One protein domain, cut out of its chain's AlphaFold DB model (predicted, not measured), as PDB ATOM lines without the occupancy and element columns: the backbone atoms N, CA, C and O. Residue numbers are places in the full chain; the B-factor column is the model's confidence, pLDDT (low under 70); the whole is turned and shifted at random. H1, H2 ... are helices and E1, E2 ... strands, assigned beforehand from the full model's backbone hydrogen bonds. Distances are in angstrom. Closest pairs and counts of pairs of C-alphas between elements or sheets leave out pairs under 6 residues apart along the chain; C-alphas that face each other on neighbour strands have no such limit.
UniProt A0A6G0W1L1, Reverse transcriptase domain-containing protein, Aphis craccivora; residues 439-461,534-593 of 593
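What this domain is: This is residues 439 to 461 and 534 to 593 of the 593 residues of the protein "Reverse transcriptase domain-containing protein" of Aphis craccivora (UniProt A0A6G0W1L1). A twisted sheet of four antiparallel strands is sandwiched between two helices: the long H2 runs over one face, along the strands, and the short H1 covers part of the other face. The inner strands E3 and E1 lie under both helices, in three layers. The printed part has 83 residues, with two named helices and four named strands in the order H1, E1, E2, E3, H2, E4; the sheet's order is E2, E3, E1, E4, and the class is mixed, helices and strands. The whole is compact, with a radius of gyration of the C-alphas of 12.8 A, and its outline is elongated, spanning 40 by 21 by 20 A.

Where its parts are: H1, residues 439 to 448, begins with C-alpha 439 at (1.997, -6.191, -54.639). E1 holds residues 452 to 459 and is 23.1 A long from first to last C-alpha. E2 holds residues 540 to 544, and E3, residues 547 to 554, is 23.9 A long. H2, residues 557 to 577, is 30.5 A long, with C-alpha 577 at (7.774, 0.047, -27.329). E4, residues 588 to 592, ends with C-alpha 592 at (1.468, 5.237, -58.160).

How they stand to each other: In the sheet, E2 and E3 form a hairpin, with N 542 and O 549 at 2.8 A. E3 and E1 are antiparallel neighbours at 164 degrees between their directions, with N 454 and O 552 at 2.9 A. E1 and E4 are antiparallel at 162 degrees, with N 455 and O 590 at 2.9 A. These N and O pairs are within hydrogen-bond range. E2 and E4 are the edge strands and are apart. H2 is on the sheet at a height of 8.9 A, over E3 and E1, and its line stands at 23 degrees to that of E3 on the local plane. The closest C-alphas of H2 and E3 are those of Ala 560 and His 554, 5.4 A apart. E3, H2 and E4 make a split strand-helix-strand unit, two strands running the same way with E1 between them in the sheet, and its crossover is right-handed. H1 is on the opposite face from H2, at a height of 9.0 A, also over E3 and E1. The closest C-alphas of H1 and E1 are those of Ile 443 and Cys 453, 6.4 A apart. H1 and H2 are apart. In both helices every O i to N i+4 pair is within hydrogen-bond range.

The domain as a whole: The two C-alphas farthest apart, those of Glu 448 and Lys 579, are 40.3 A apart. Residues 462 to 533 are not printed, and C-alphas 461 and 534 are 18.9 A apart across this cut, in the link from E1 to E2. Of the links printed whole, none is long. The mean pLDDT of the printed part is 88.4, and residue 593, the chain's last, is the one printed residue under 70.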
ATOM      1  N   LEU A 439       1.918  -7.647 -54.572       89.94
ATOM      2  CA  LEU A 439       1.997  -6.191 -54.639       89.94
ATOM      3  C   LEU A 439       1.665  -5.676 -56.048       89.94
ATOM      4  O   LEU A 439       0.873  -4.745 -56.171       89.94
ATOM      5  N   THR A 440       2.222  -6.285 -57.099       90.94
ATOM      6  CA  THR A 440       1.961  -5.882 -58.489       90.94
ATOM      7  C   THR A 440       0.501  -6.071 -58.867       90.94
ATOM      8  O   THR A 440      -0.070  -5.175 -59.473       90.94
ATOM      9  N   ASP A 441      -0.130  -7.168 -58.446       91.31
ATOM     10  CA  ASP A 441      -1.550  -7.426 -58.709       91.31
ATOM     11  C   ASP A 441      -2.434  -6.363 -58.042       91.31
ATOM     12  O   ASP A 441      -3.402  -5.884 -58.632       91.31
ATOM     13  N   CYS A 442      -2.077  -5.936 -56.826       89.19
ATOM     14  CA  CYS A 442      -2.778  -4.848 -56.149       89.19
ATOM     15  C   CYS A 442      -2.627  -3.514 -56.891       89.19
ATOM     16  O   CYS A 442      -3.605  -2.781 -57.026       89.19
ATOM     17  N   ILE A 443      -1.417  -3.202 -57.361       91.19
ATOM     18  CA  ILE A 443      -1.150  -1.980 -58.125       91.19
ATOM     19  C   ILE A 443      -1.957  -2.002 -59.427       91.19
ATOM     20  O   ILE A 443      -2.722  -1.074 -59.672       91.19
ATOM     21  N   SER A 444      -1.874  -3.075 -60.213       92.19
ATOM     22  CA  SER A 444      -2.624  -3.211 -61.470       92.19
ATOM     23  C   SER A 444      -4.133  -3.063 -61.259       92.19
ATOM     24  O   SER A 444      -4.769  -2.265 -61.939       92.19
ATOM     25  N   ASN A 445      -4.695  -3.738 -60.251       92.19
ATOM     26  CA  ASN A 445      -6.120  -3.640 -59.918       92.19
ATOM     27  C   ASN A 445      -6.531  -2.217 -59.494       92.19
ATOM     28  O   ASN A 445      -7.628  -1.767 -59.818       92.19
ATOM     29  N   SER A 446      -5.666  -1.488 -58.777       90.69
ATOM     30  CA  SER A 446      -5.947  -0.091 -58.417       90.69
ATOM     31  C   SER A 446      -5.973   0.826 -59.642       90.69
ATOM     32  O   SER A 446      -6.889   1.637 -59.774       90.69
ATOM     33  N   LEU A 447      -5.049   0.627 -60.588       90.44
ATOM     34  CA  LEU A 447      -4.997   1.390 -61.835       90.44
ATOM     35  C   LEU A 447      -6.221   1.107 -62.721       90.44
ATOM     36  O   LEU A 447      -6.836   2.039 -63.236       90.44
ATOM     37  N   GLU A 448      -6.644  -0.157 -62.831       93.31
ATOM     38  CA  GLU A 448      -7.871  -0.545 -63.551       93.31
ATOM     39  C   GLU A 448      -9.123   0.131 -62.974       93.31
ATOM     40  O   GLU A 448     -10.015   0.554 -63.714       93.31
ATOM     41  N   LYS A 449      -9.175   0.292 -61.647       92.50
ATOM     42  CA  LYS A 449     -10.270   0.969 -60.937       92.50
ATOM     43  C   LYS A 449     -10.162   2.494 -60.927       92.50
ATOM     44  O   LYS A 449     -11.060   3.144 -60.387       92.50
ATOM     45  N   LYS A 450      -9.116   3.065 -61.537       91.50
ATOM     46  CA  LYS A 450      -8.796   4.503 -61.494       91.50
ATOM     47  C   LYS A 450      -8.642   5.018 -60.055       91.50
ATOM     48  O   LYS A 450      -9.132   6.091 -59.709       91.50
ATOM     49  N   GLU A 451      -8.005   4.217 -59.208       92.06
ATOM     50  CA  GLU A 451      -7.655   4.548 -57.828       92.06
ATOM     51  C   GLU A 451      -6.155   4.839 -57.714       92.06
ATOM     52  O   GLU A 451      -5.341   4.299 -58.458       92.06
ATOM     53  N   TYR A 452      -5.780   5.656 -56.733       89.19
ATOM     54  CA  TYR A 452      -4.386   5.918 -56.398       89.19
ATOM     55  C   TYR A 452      -3.860   4.840 -55.458       89.19
ATOM     56  O   TYR A 452      -4.511   4.516 -54.461       89.19
ATOM     57  N   CYS A 453      -2.650   4.345 -55.717       91.12
ATOM     58  CA  CYS A 453      -1.944   3.430 -54.826       91.12
ATOM     59  C   CYS A 453      -0.766   4.156 -54.168       91.12
ATOM     60  O   CYS A 453       0.218   4.508 -54.818       91.12
ATOM     61  N   SER A 454      -0.857   4.386 -52.858       90.88
ATOM     62  CA  SER A 454       0.228   4.972 -52.067       90.88
ATOM     63  C   SER A 454       0.913   3.874 -51.263       90.88
ATOM     64  O   SER A 454       0.254   3.134 -50.535       90.88
ATOM     65  N   ALA A 455       2.239   3.798 -51.342       91.38
ATOM     66  CA  ALA A 455       3.047   2.803 -50.648       91.38
ATOM     67  C   ALA A 455       4.227   3.446 -49.911       91.38
ATOM     68  O   ALA A 455       4.772   4.460 -50.338       91.38
ATOM     69  N   VAL A 456       4.646   2.846 -48.801       90.62
ATOM     70  CA  VAL A 456       5.850   3.204 -48.050       90.62
ATOM     71  C   VAL A 456       6.680   1.945 -47.853       90.62
ATOM     72  O   VAL A 456       6.193   0.937 -47.342       90.62
ATOM     73  N   LEU A 457       7.937   2.022 -48.274       90.50
ATOM     74  CA  LEU A 457       8.956   1.008 -48.066       90.50
ATOM     75  C   LEU A 457       9.733   1.382 -46.807       90.50
ATOM     76  O   LEU A 457      10.313   2.465 -46.738       90.50
ATOM     77  N   LEU A 458       9.725   0.496 -45.816       87.38
ATOM     78  CA  LEU A 458      10.382   0.686 -44.527       87.38
ATOM     79  C   LEU A 458      11.649  -0.171 -44.455       87.38
ATOM     80  O   LEU A 458      11.587  -1.387 -44.625       87.38
ATOM     81  N   ASP A 459      12.781   0.470 -44.153       83.19
ATOM     82  CA  ASP A 459      14.071  -0.192 -43.898       83.19
ATOM     83  C   ASP A 459      14.318  -0.250 -42.383       83.19
ATOM     84  O   ASP A 459      14.412   0.783 -41.711       83.19
ATOM     85  N   ILE A 460      14.431  -1.454 -41.816       82.00
ATOM     86  CA  ILE A 460      14.710  -1.640 -40.385       82.00
ATOM     87  C   ILE A 460      16.228  -1.652 -40.152       82.00
ATOM     88  O   ILE A 460      16.974  -2.484 -40.671       82.00
ATOM     89  N   ALA A 461      16.721  -0.749 -39.304       76.62
ATOM     90  CA  ALA A 461      18.153  -0.584 -39.085       76.62
ATOM     91  C   ALA A 461      18.744  -1.714 -38.223       76.62
ATOM     92  O   ALA A 461      18.683  -1.640 -36.992       76.62
ATOM     93  N   PRO A 534       1.121  -3.720 -35.591       89.19
ATOM     94  CA  PRO A 534      -0.228  -3.222 -35.799       89.19
ATOM     95  C   PRO A 534      -0.633  -3.344 -37.269       89.19
ATOM     96  O   PRO A 534       0.158  -3.099 -38.179       89.19
ATOM     97  N   THR A 535      -1.893  -3.702 -37.490       87.56
ATOM     98  CA  THR A 535      -2.539  -3.703 -38.802       87.56
ATOM     99  C   THR A 535      -3.772  -2.807 -38.757       87.56
ATOM    100  O   THR A 535      -4.361  -2.587 -37.700       87.56
ATOM    101  N   THR A 536      -4.153  -2.259 -39.908       88.12
ATOM    102  CA  THR A 536      -5.345  -1.413 -40.064       88.12
ATOM    103  C   THR A 536      -6.193  -1.960 -41.213       88.12
ATOM    104  O   THR A 536      -5.642  -2.544 -42.145       88.12
ATOM    105  N   PRO A 537      -7.526  -1.785 -41.192       87.69
ATOM    106  CA  PRO A 537      -8.398  -2.316 -42.244       87.69
ATOM    107  C   PRO A 537      -8.198  -1.621 -43.601       87.69
ATOM    108  O   PRO A 537      -8.526  -2.189 -44.637       87.69
ATOM    109  N   TYR A 538      -7.642  -0.406 -43.602       89.06
ATOM    110  CA  TYR A 538      -7.447   0.422 -44.798       89.06
ATOM    111  C   TYR A 538      -6.072   0.252 -45.457       89.06
ATOM    112  O   TYR A 538      -5.819   0.825 -46.519       89.06
ATOM    113  N   ASN A 539      -5.165  -0.505 -44.835       90.25
ATOM    114  CA  ASN A 539      -3.805  -0.689 -45.324       90.25
ATOM    115  C   ASN A 539      -3.489  -2.174 -45.454       90.25
ATOM    116  O   ASN A 539      -3.824  -2.994 -44.602       90.25
ATOM    117  N   SER A 540      -2.774  -2.504 -46.516       90.88
ATOM    118  CA  SER A 540      -2.172  -3.812 -46.698       90.88
ATOM    119  C   SER A 540      -0.691  -3.762 -46.354       90.88
ATOM    120  O   SER A 540      -0.015  -2.750 -46.543       90.88
ATOM    121  N   VAL A 541      -0.189  -4.889 -45.855       91.56
ATOM    122  CA  VAL A 541       1.215  -5.063 -45.491       91.56
ATOM    123  C   VAL A 541       1.807  -6.212 -46.302       91.56
ATOM    124  O   VAL A 541       1.183  -7.272 -46.477       91.56
ATOM    125  N   ALA A 542       3.018  -5.993 -46.796       90.00
ATOM    126  CA  ALA A 542       3.859  -6.991 -47.423       90.00
ATOM    127  C   ALA A 542       5.210  -7.035 -46.700       90.00
ATOM    128  O   ALA A 542       6.024  -6.123 -46.823       90.00
ATOM    129  N   ASP A 543       5.436  -8.119 -45.958       88.44
ATOM    130  CA  ASP A 543       6.639  -8.334 -45.163       88.44
ATOM    131  C   ASP A 543       7.523  -9.410 -45.781       88.44
ATOM    132  O   ASP A 543       7.056 -10.490 -46.163       88.44
ATOM    133  N   PHE A 544       8.818  -9.129 -45.849       86.62
ATOM    134  CA  PHE A 544       9.838 -10.108 -46.168       86.62
ATOM    135  C   PHE A 544      11.012  -9.928 -45.210       86.62
ATOM    136  O   PHE A 544      11.926  -9.153 -45.462       86.62
ATOM    137  N   ALA A 545      10.989 -10.677 -44.106       85.00
ATOM    138  CA  ALA A 545      11.965 -10.529 -43.034       85.00
ATOM    139  C   ALA A 545      11.949  -9.097 -42.471       85.00
ATOM    140  O   ALA A 545      10.944  -8.693 -41.885       85.00
ATOM    141  N   ASP A 546      13.063  -8.376 -42.589       81.19
ATOM    142  CA  ASP A 546      13.241  -6.988 -42.179       81.19
ATOM    143  C   ASP A 546      12.779  -5.960 -43.215       81.19
ATOM    144  O   ASP A 546      12.503  -4.824 -42.828       81.19
ATOM    145  N   ASP A 547      12.617  -6.364 -44.477       85.12
ATOM    146  CA  ASP A 547      12.041  -5.521 -45.521       85.12
ATOM    147  C   ASP A 547      10.516  -5.494 -45.387       85.12
ATOM    148  O   ASP A 547       9.854  -6.538 -45.320       85.12
ATOM    149  N   LYS A 548       9.942  -4.288 -45.374       88.06
ATOM    150  CA  LYS A 548       8.501  -4.095 -45.214       88.06
ATOM    151  C   LYS A 548       7.957  -3.065 -46.181       88.06
ATOM    152  O   LYS A 548       8.541  -2.003 -46.376       88.06
ATOM    153  N   ILE A 549       6.776  -3.358 -46.712       90.88
ATOM    154  CA  ILE A 549       6.000  -2.442 -47.537       90.88
ATOM    155  C   ILE A 549       4.607  -2.312 -46.932       90.88
ATOM    156  O   ILE A 549       3.912  -3.307 -46.727       90.88
ATOM    157  N   VAL A 550       4.193  -1.078 -46.668       92.12
ATOM    158  CA  VAL A 550       2.818  -0.738 -46.296       92.12
ATOM    159  C   VAL A 550       2.205   0.016 -47.460       92.12
ATOM    160  O   VAL A 550       2.809   0.963 -47.954       92.12
ATOM    161  N   TYR A 551       1.025  -0.387 -47.914       92.75
ATOM    162  CA  TYR A 551       0.372   0.243 -49.057       92.75
ATOM    163  C   TYR A 551      -1.141   0.341 -48.872       92.75
ATOM    164  O   TYR A 551      -1.746  -0.412 -48.110       92.75
ATOM    165  N   THR A 552      -1.751   1.312 -49.541       93.56
ATOM    166  CA  THR A 552      -3.188   1.599 -49.483       93.56
ATOM    167  C   THR A 552      -3.666   2.122 -50.830       93.56
ATOM    168  O   THR A 552      -2.909   2.781 -51.549       93.56
ATOM    169  N   THR A 553      -4.911   1.804 -51.173       91.94
ATOM    170  CA  THR A 553      -5.549   2.180 -52.435       91.94
ATOM    171  C   THR A 553      -6.817   2.968 -52.149       91.94
ATOM    172  O   THR A 553      -7.628   2.555 -51.318       91.94
ATOM    173  N   HIS A 554      -6.989   4.115 -52.805       93.69
ATOM    174  CA  HIS A 554      -8.191   4.932 -52.656       93.69
ATOM    175  C   HIS A 554      -8.407   5.836 -53.877       93.69
ATOM    176  O   HIS A 554      -7.448   6.245 -54.527       93.69
ATOM    177  N   LYS A 555      -9.661   6.200 -54.170       92.19
ATOM    178  CA  LYS A 555     -10.003   7.136 -55.264       92.19
ATOM    179  C   LYS A 555      -9.449   8.546 -55.051       92.19
ATOM    180  O   LYS A 555      -9.157   9.249 -56.006       92.19
ATOM    181  N   ASP A 556      -9.327   8.940 -53.789       90.88
ATOM    182  CA  ASP A 556      -8.758  10.218 -53.363       90.88
ATOM    183  C   ASP A 556      -7.335  10.004 -52.805       90.88
ATOM    184  O   ASP A 556      -7.184   9.275 -51.811       90.88
ATOM    185  N   PRO A 557      -6.301  10.629 -53.401       89.12
ATOM    186  CA  PRO A 557      -4.915  10.490 -52.964       89.12
ATOM    187  C   PRO A 557      -4.654  11.087 -51.573       89.12
ATOM    188  O   PRO A 557      -3.729  10.644 -50.886       89.12
ATOM    189  N   ILE A 558      -5.458  12.059 -51.126       90.50
ATOM    190  CA  ILE A 558      -5.340  12.659 -49.792       90.50
ATOM    191  C   ILE A 558      -5.751  11.628 -48.741       90.50
ATOM    192  O   ILE A 558      -4.995  11.374 -47.803       90.50
ATOM    193  N   ILE A 559      -6.887  10.957 -48.945       92.25
ATOM    194  CA  ILE A 559      -7.367   9.894 -48.050       92.25
ATOM    195  C   ILE A 559      -6.389   8.710 -48.039       92.25
ATOM    196  O   ILE A 559      -6.060   8.201 -46.966       92.25
ATOM    197  N   ALA A 560      -5.846   8.310 -49.198       89.12
ATOM    198  CA  ALA A 560      -4.777   7.305 -49.258       89.12
ATOM    199  C   ALA A 560      -3.550   7.732 -48.427       89.12
ATOM    200  O   ALA A 560      -2.995   6.942 -47.663       89.12
ATOM    201  N   GLY A 561      -3.145   9.001 -48.523       89.69
ATOM    202  CA  GLY A 561      -2.069   9.565 -47.712       89.69
ATOM    203  C   GLY A 561      -2.357   9.522 -46.209       89.69
ATOM    204  O   GLY A 561      -1.496   9.093 -45.442       89.69
ATOM    205  N   MET A 562      -3.566   9.912 -45.792       91.00
ATOM    206  CA  MET A 562      -3.993   9.907 -44.387       91.00
ATOM    207  C   MET A 562      -4.036   8.490 -43.806       91.00
ATOM    208  O   MET A 562      -3.508   8.258 -42.721       91.00
ATOM    209  N   ASN A 563      -4.583   7.519 -44.547       92.38
ATOM    210  CA  ASN A 563      -4.601   6.113 -44.132       92.38
ATOM    211  C   ASN A 563      -3.187   5.580 -43.894       92.38
ATOM    212  O   ASN A 563      -2.929   4.870 -42.923       92.38
ATOM    213  N   LEU A 564      -2.253   5.916 -44.786       91.31
ATOM    214  CA  LEU A 564      -0.862   5.498 -44.662       91.31
ATOM    215  C   LEU A 564      -0.165   6.166 -43.474       91.31
ATOM    216  O   LEU A 564       0.549   5.489 -42.741       91.31
ATOM    217  N   HIS A 565      -0.408   7.458 -43.251       91.12
ATOM    218  CA  HIS A 565       0.145   8.197 -42.115       91.12
ATOM    219  C   HIS A 565      -0.325   7.622 -40.772       91.12
ATOM    220  O   HIS A 565       0.507   7.228 -39.959       91.12
ATOM    221  N   ASN A 566      -1.638   7.428 -40.604       92.25
ATOM    222  CA  ASN A 566      -2.214   6.839 -39.390       92.25
ATOM    223  C   ASN A 566      -1.633   5.446 -39.091       92.25
ATOM    224  O   ASN A 566      -1.373   5.097 -37.940       92.25
ATOM    225  N   HIS A 567      -1.409   4.633 -40.130       92.62
ATOM    226  CA  HIS A 567      -0.773   3.327 -39.970       92.62
ATOM    227  C   HIS A 567       0.687   3.454 -39.504       92.62
ATOM    228  O   HIS A 567       1.119   2.717 -38.616       92.62
ATOM    229  N   LEU A 568       1.446   4.396 -40.071       91.25
ATOM    230  CA  LEU A 568       2.837   4.638 -39.686       91.25
ATOM    231  C   LEU A 568       2.972   5.136 -38.241       91.25
ATOM    232  O   LEU A 568       3.914   4.722 -37.569       91.25
ATOM    233  N   ASP A 569       2.033   5.930 -37.729       91.75
ATOM    234  CA  ASP A 569       2.057   6.407 -36.336       91.75
ATOM    235  C   ASP A 569       1.856   5.264 -35.329       91.75
ATOM    236  O   ASP A 569       2.582   5.146 -34.330       91.75
ATOM    237  N   LEU A 570       0.914   4.357 -35.626       93.06
ATOM    238  CA  LEU A 570       0.713   3.133 -34.846       93.06
ATOM    239  C   LEU A 570       1.971   2.261 -34.865       93.06
ATOM    240  O   LEU A 570       2.397   1.743 -33.828       93.06
ATOM    241  N   MET A 571       2.585   2.114 -36.041       91.06
ATOM    242  CA  MET A 571       3.836   1.382 -36.190       91.06
ATOM    243  C   MET A 571       4.984   2.038 -35.422       91.06
ATOM    244  O   MET A 571       5.721   1.320 -34.754       91.06
ATOM    245  N   SER A 572       5.133   3.366 -35.466       90.56
ATOM    246  CA  SER A 572       6.181   4.093 -34.737       90.56
ATOM    247  C   SER A 572       6.065   3.848 -33.235       90.56
ATOM    248  O   SER A 572       7.023   3.402 -32.605       90.56
ATOM    249  N   SER A 573       4.856   3.998 -32.690       92.44
ATOM    250  CA  SER A 573       4.569   3.727 -31.276       92.44
ATOM    251  C   SER A 573       4.923   2.284 -30.887       92.44
ATOM    252  O   SER A 573       5.470   2.015 -29.812       92.44
ATOM    253  N   TRP A 574       4.638   1.326 -31.776       93.81
ATOM    254  CA  TRP A 574       5.012  -0.075 -31.588       93.81
ATOM    255  C   TRP A 574       6.535  -0.276 -31.653       93.81
ATOM    256  O   TRP A 574       7.096  -0.969 -30.801       93.81
ATOM    257  N   TYR A 575       7.222   0.338 -32.616       91.12
ATOM    258  CA  TYR A 575       8.673   0.238 -32.766       91.12
ATOM    259  C   TYR A 575       9.411   0.805 -31.551       91.12
ATOM    260  O   TYR A 575      10.343   0.156 -31.069       91.12
ATOM    261  N   ASP A 576       8.941   1.921 -30.990       90.31
ATOM    262  CA  ASP A 576       9.480   2.506 -29.760       90.31
ATOM    263  C   ASP A 576       9.299   1.562 -28.565       90.31
ATOM    264  O   ASP A 576      10.264   1.229 -27.867       90.31
ATOM    265  N   LYS A 577       8.083   1.026 -28.384       92.31
ATOM    266  CA  LYS A 577       7.774   0.047 -27.329       92.31
ATOM    267  C   LYS A 577       8.670  -1.194 -27.406       92.31
ATOM    268  O   LYS A 577       9.114  -1.706 -26.376       92.31
ATOM    269  N   TRP A 578       8.942  -1.681 -28.616       90.44
ATOM    270  CA  TRP A 578       9.775  -2.859 -28.864       90.44
ATOM    271  C   TRP A 578      11.234  -2.512 -29.202       90.44
ATOM    272  O   TRP A 578      11.981  -3.380 -29.647       90.44
ATOM    273  N   LYS A 579      11.690  -1.280 -28.953       89.12
ATOM    274  CA  LYS A 579      13.094  -0.852 -29.113       89.12
ATOM    275  C   LYS A 579      13.703  -1.172 -30.489       89.12
ATOM    276  O   LYS A 579      14.893  -1.487 -30.591       89.12
ATOM    277  N   ILE A 580      12.900  -1.111 -31.548       86.50
ATOM    278  CA  ILE A 580      13.337  -1.290 -32.935       86.50
ATOM    279  C   ILE A 580      13.559   0.092 -33.548       86.50
ATOM    280  O   ILE A 580      12.729   0.979 -33.409       86.50
ATOM    281  N   LYS A 581      14.677   0.269 -34.257       84.94
ATOM    282  CA  LYS A 581      15.008   1.534 -34.923       84.94
ATOM    283  C   LYS A 581      14.729   1.437 -36.423       84.94
ATOM    284  O   LYS A 581      15.307   0.575 -37.088       84.94
ATOM    285  N   ILE A 582      13.912   2.345 -36.947       83.75
ATOM    286  CA  ILE A 582      13.707   2.523 -38.390       83.75
ATOM    287  C   ILE A 582      14.887   3.308 -38.970       83.75
ATOM    288  O   ILE A 582      15.475   4.169 -38.309       83.75
ATOM    289  N   ASN A 583      15.260   3.000 -40.206       82.44
ATOM    290  CA  ASN A 583      16.188   3.803 -40.976       82.44
ATOM    291  C   ASN A 583      15.431   4.788 -41.876       82.44
ATOM    292  O   ASN A 583      15.051   4.454 -43.000       82.44
ATOM    293  N   HIS A 584      15.219   6.005 -41.376       79.75
ATOM    294  CA  HIS A 584      14.469   7.037 -42.095       79.75
ATOM    295  C   HIS A 584      15.114   7.405 -43.440       79.75
ATOM    296  O   HIS A 584      14.397   7.573 -44.414       79.75
ATOM    297  N   GLU A 585      16.449   7.430 -43.532       75.06
ATOM    298  CA  GLU A 585      17.171   7.792 -44.767       75.06
ATOM    299  C   GLU A 585      16.991   6.784 -45.905       75.06
ATOM    300  O   GLU A 585      17.138   7.129 -47.073       75.06
ATOM    301  N   LYS A 586      16.713   5.518 -45.572       75.94
ATOM    302  CA  LYS A 586      16.495   4.453 -46.562       75.94
ATOM    303  C   LYS A 586      15.028   4.093 -46.760       75.94
ATOM    304  O   LYS A 586      14.734   3.260 -47.612       75.94
ATOM    305  N   SER A 587      14.134   4.682 -45.972       82.69
ATOM    306  CA  SER A 587      12.701   4.452 -46.108       82.69
ATOM    307  C   SER A 587      12.139   5.416 -47.151       82.69
ATOM    308  O   SER A 587      12.428   6.609 -47.113       82.69
ATOM    309  N   THR A 588      11.327   4.910 -48.079       83.69
ATOM    310  CA  THR A 588      10.877   5.671 -49.254       83.69
ATOM    311  C   THR A 588       9.367   5.602 -49.387       83.69
ATOM    312  O   THR A 588       8.775   4.531 -49.263       83.69
ATOM    313  N   ARG A 589       8.735   6.738 -49.690       83.88
ATOM    314  CA  ARG A 589       7.324   6.802 -50.081       83.88
ATOM    315  C   ARG A 589       7.200   6.791 -51.603       83.88
ATOM    316  O   ARG A 589       7.909   7.525 -52.283       83.88
ATOM    317  N   LEU A 590       6.271   5.994 -52.113       82.62
ATOM    318  CA  LEU A 590       5.894   5.911 -53.519       82.62
ATOM    319  C   LEU A 590       4.408   6.245 -53.667       82.62
ATOM    320  O   LEU A 590       3.587   5.823 -52.852       82.62
ATOM    321  N   ILE A 591       4.063   6.987 -54.715       77.88
ATOM    322  CA  ILE A 591       2.678   7.230 -55.128       77.88
ATOM    323  C   ILE A 591       2.577   6.797 -56.587       77.88
ATOM    324  O   ILE A 591       3.296   7.315 -57.438       77.88
ATOM    325  N   LEU A 592       1.713   5.823 -56.849       77.75
ATOM    326  CA  LEU A 592       1.468   5.237 -58.160       77.75
ATOM    327  C   LEU A 592       0.071   5.671 -58.616       77.75
ATOM    328  O   LEU A 592      -0.880   5.600 -57.831       77.75
ATOM    329  N   HIS A 593      -0.016   6.167 -59.848       64.38
ATOM    330  CA  HIS A 593      -1.213   6.734 -60.466       64.38
ATOM    331  C   HIS A 593      -1.329   6.288 -61.919       64.38
ATOM    332  O   HIS A 593      -0.266   6.003 -62.522       64.38
TER     333      HIS A 593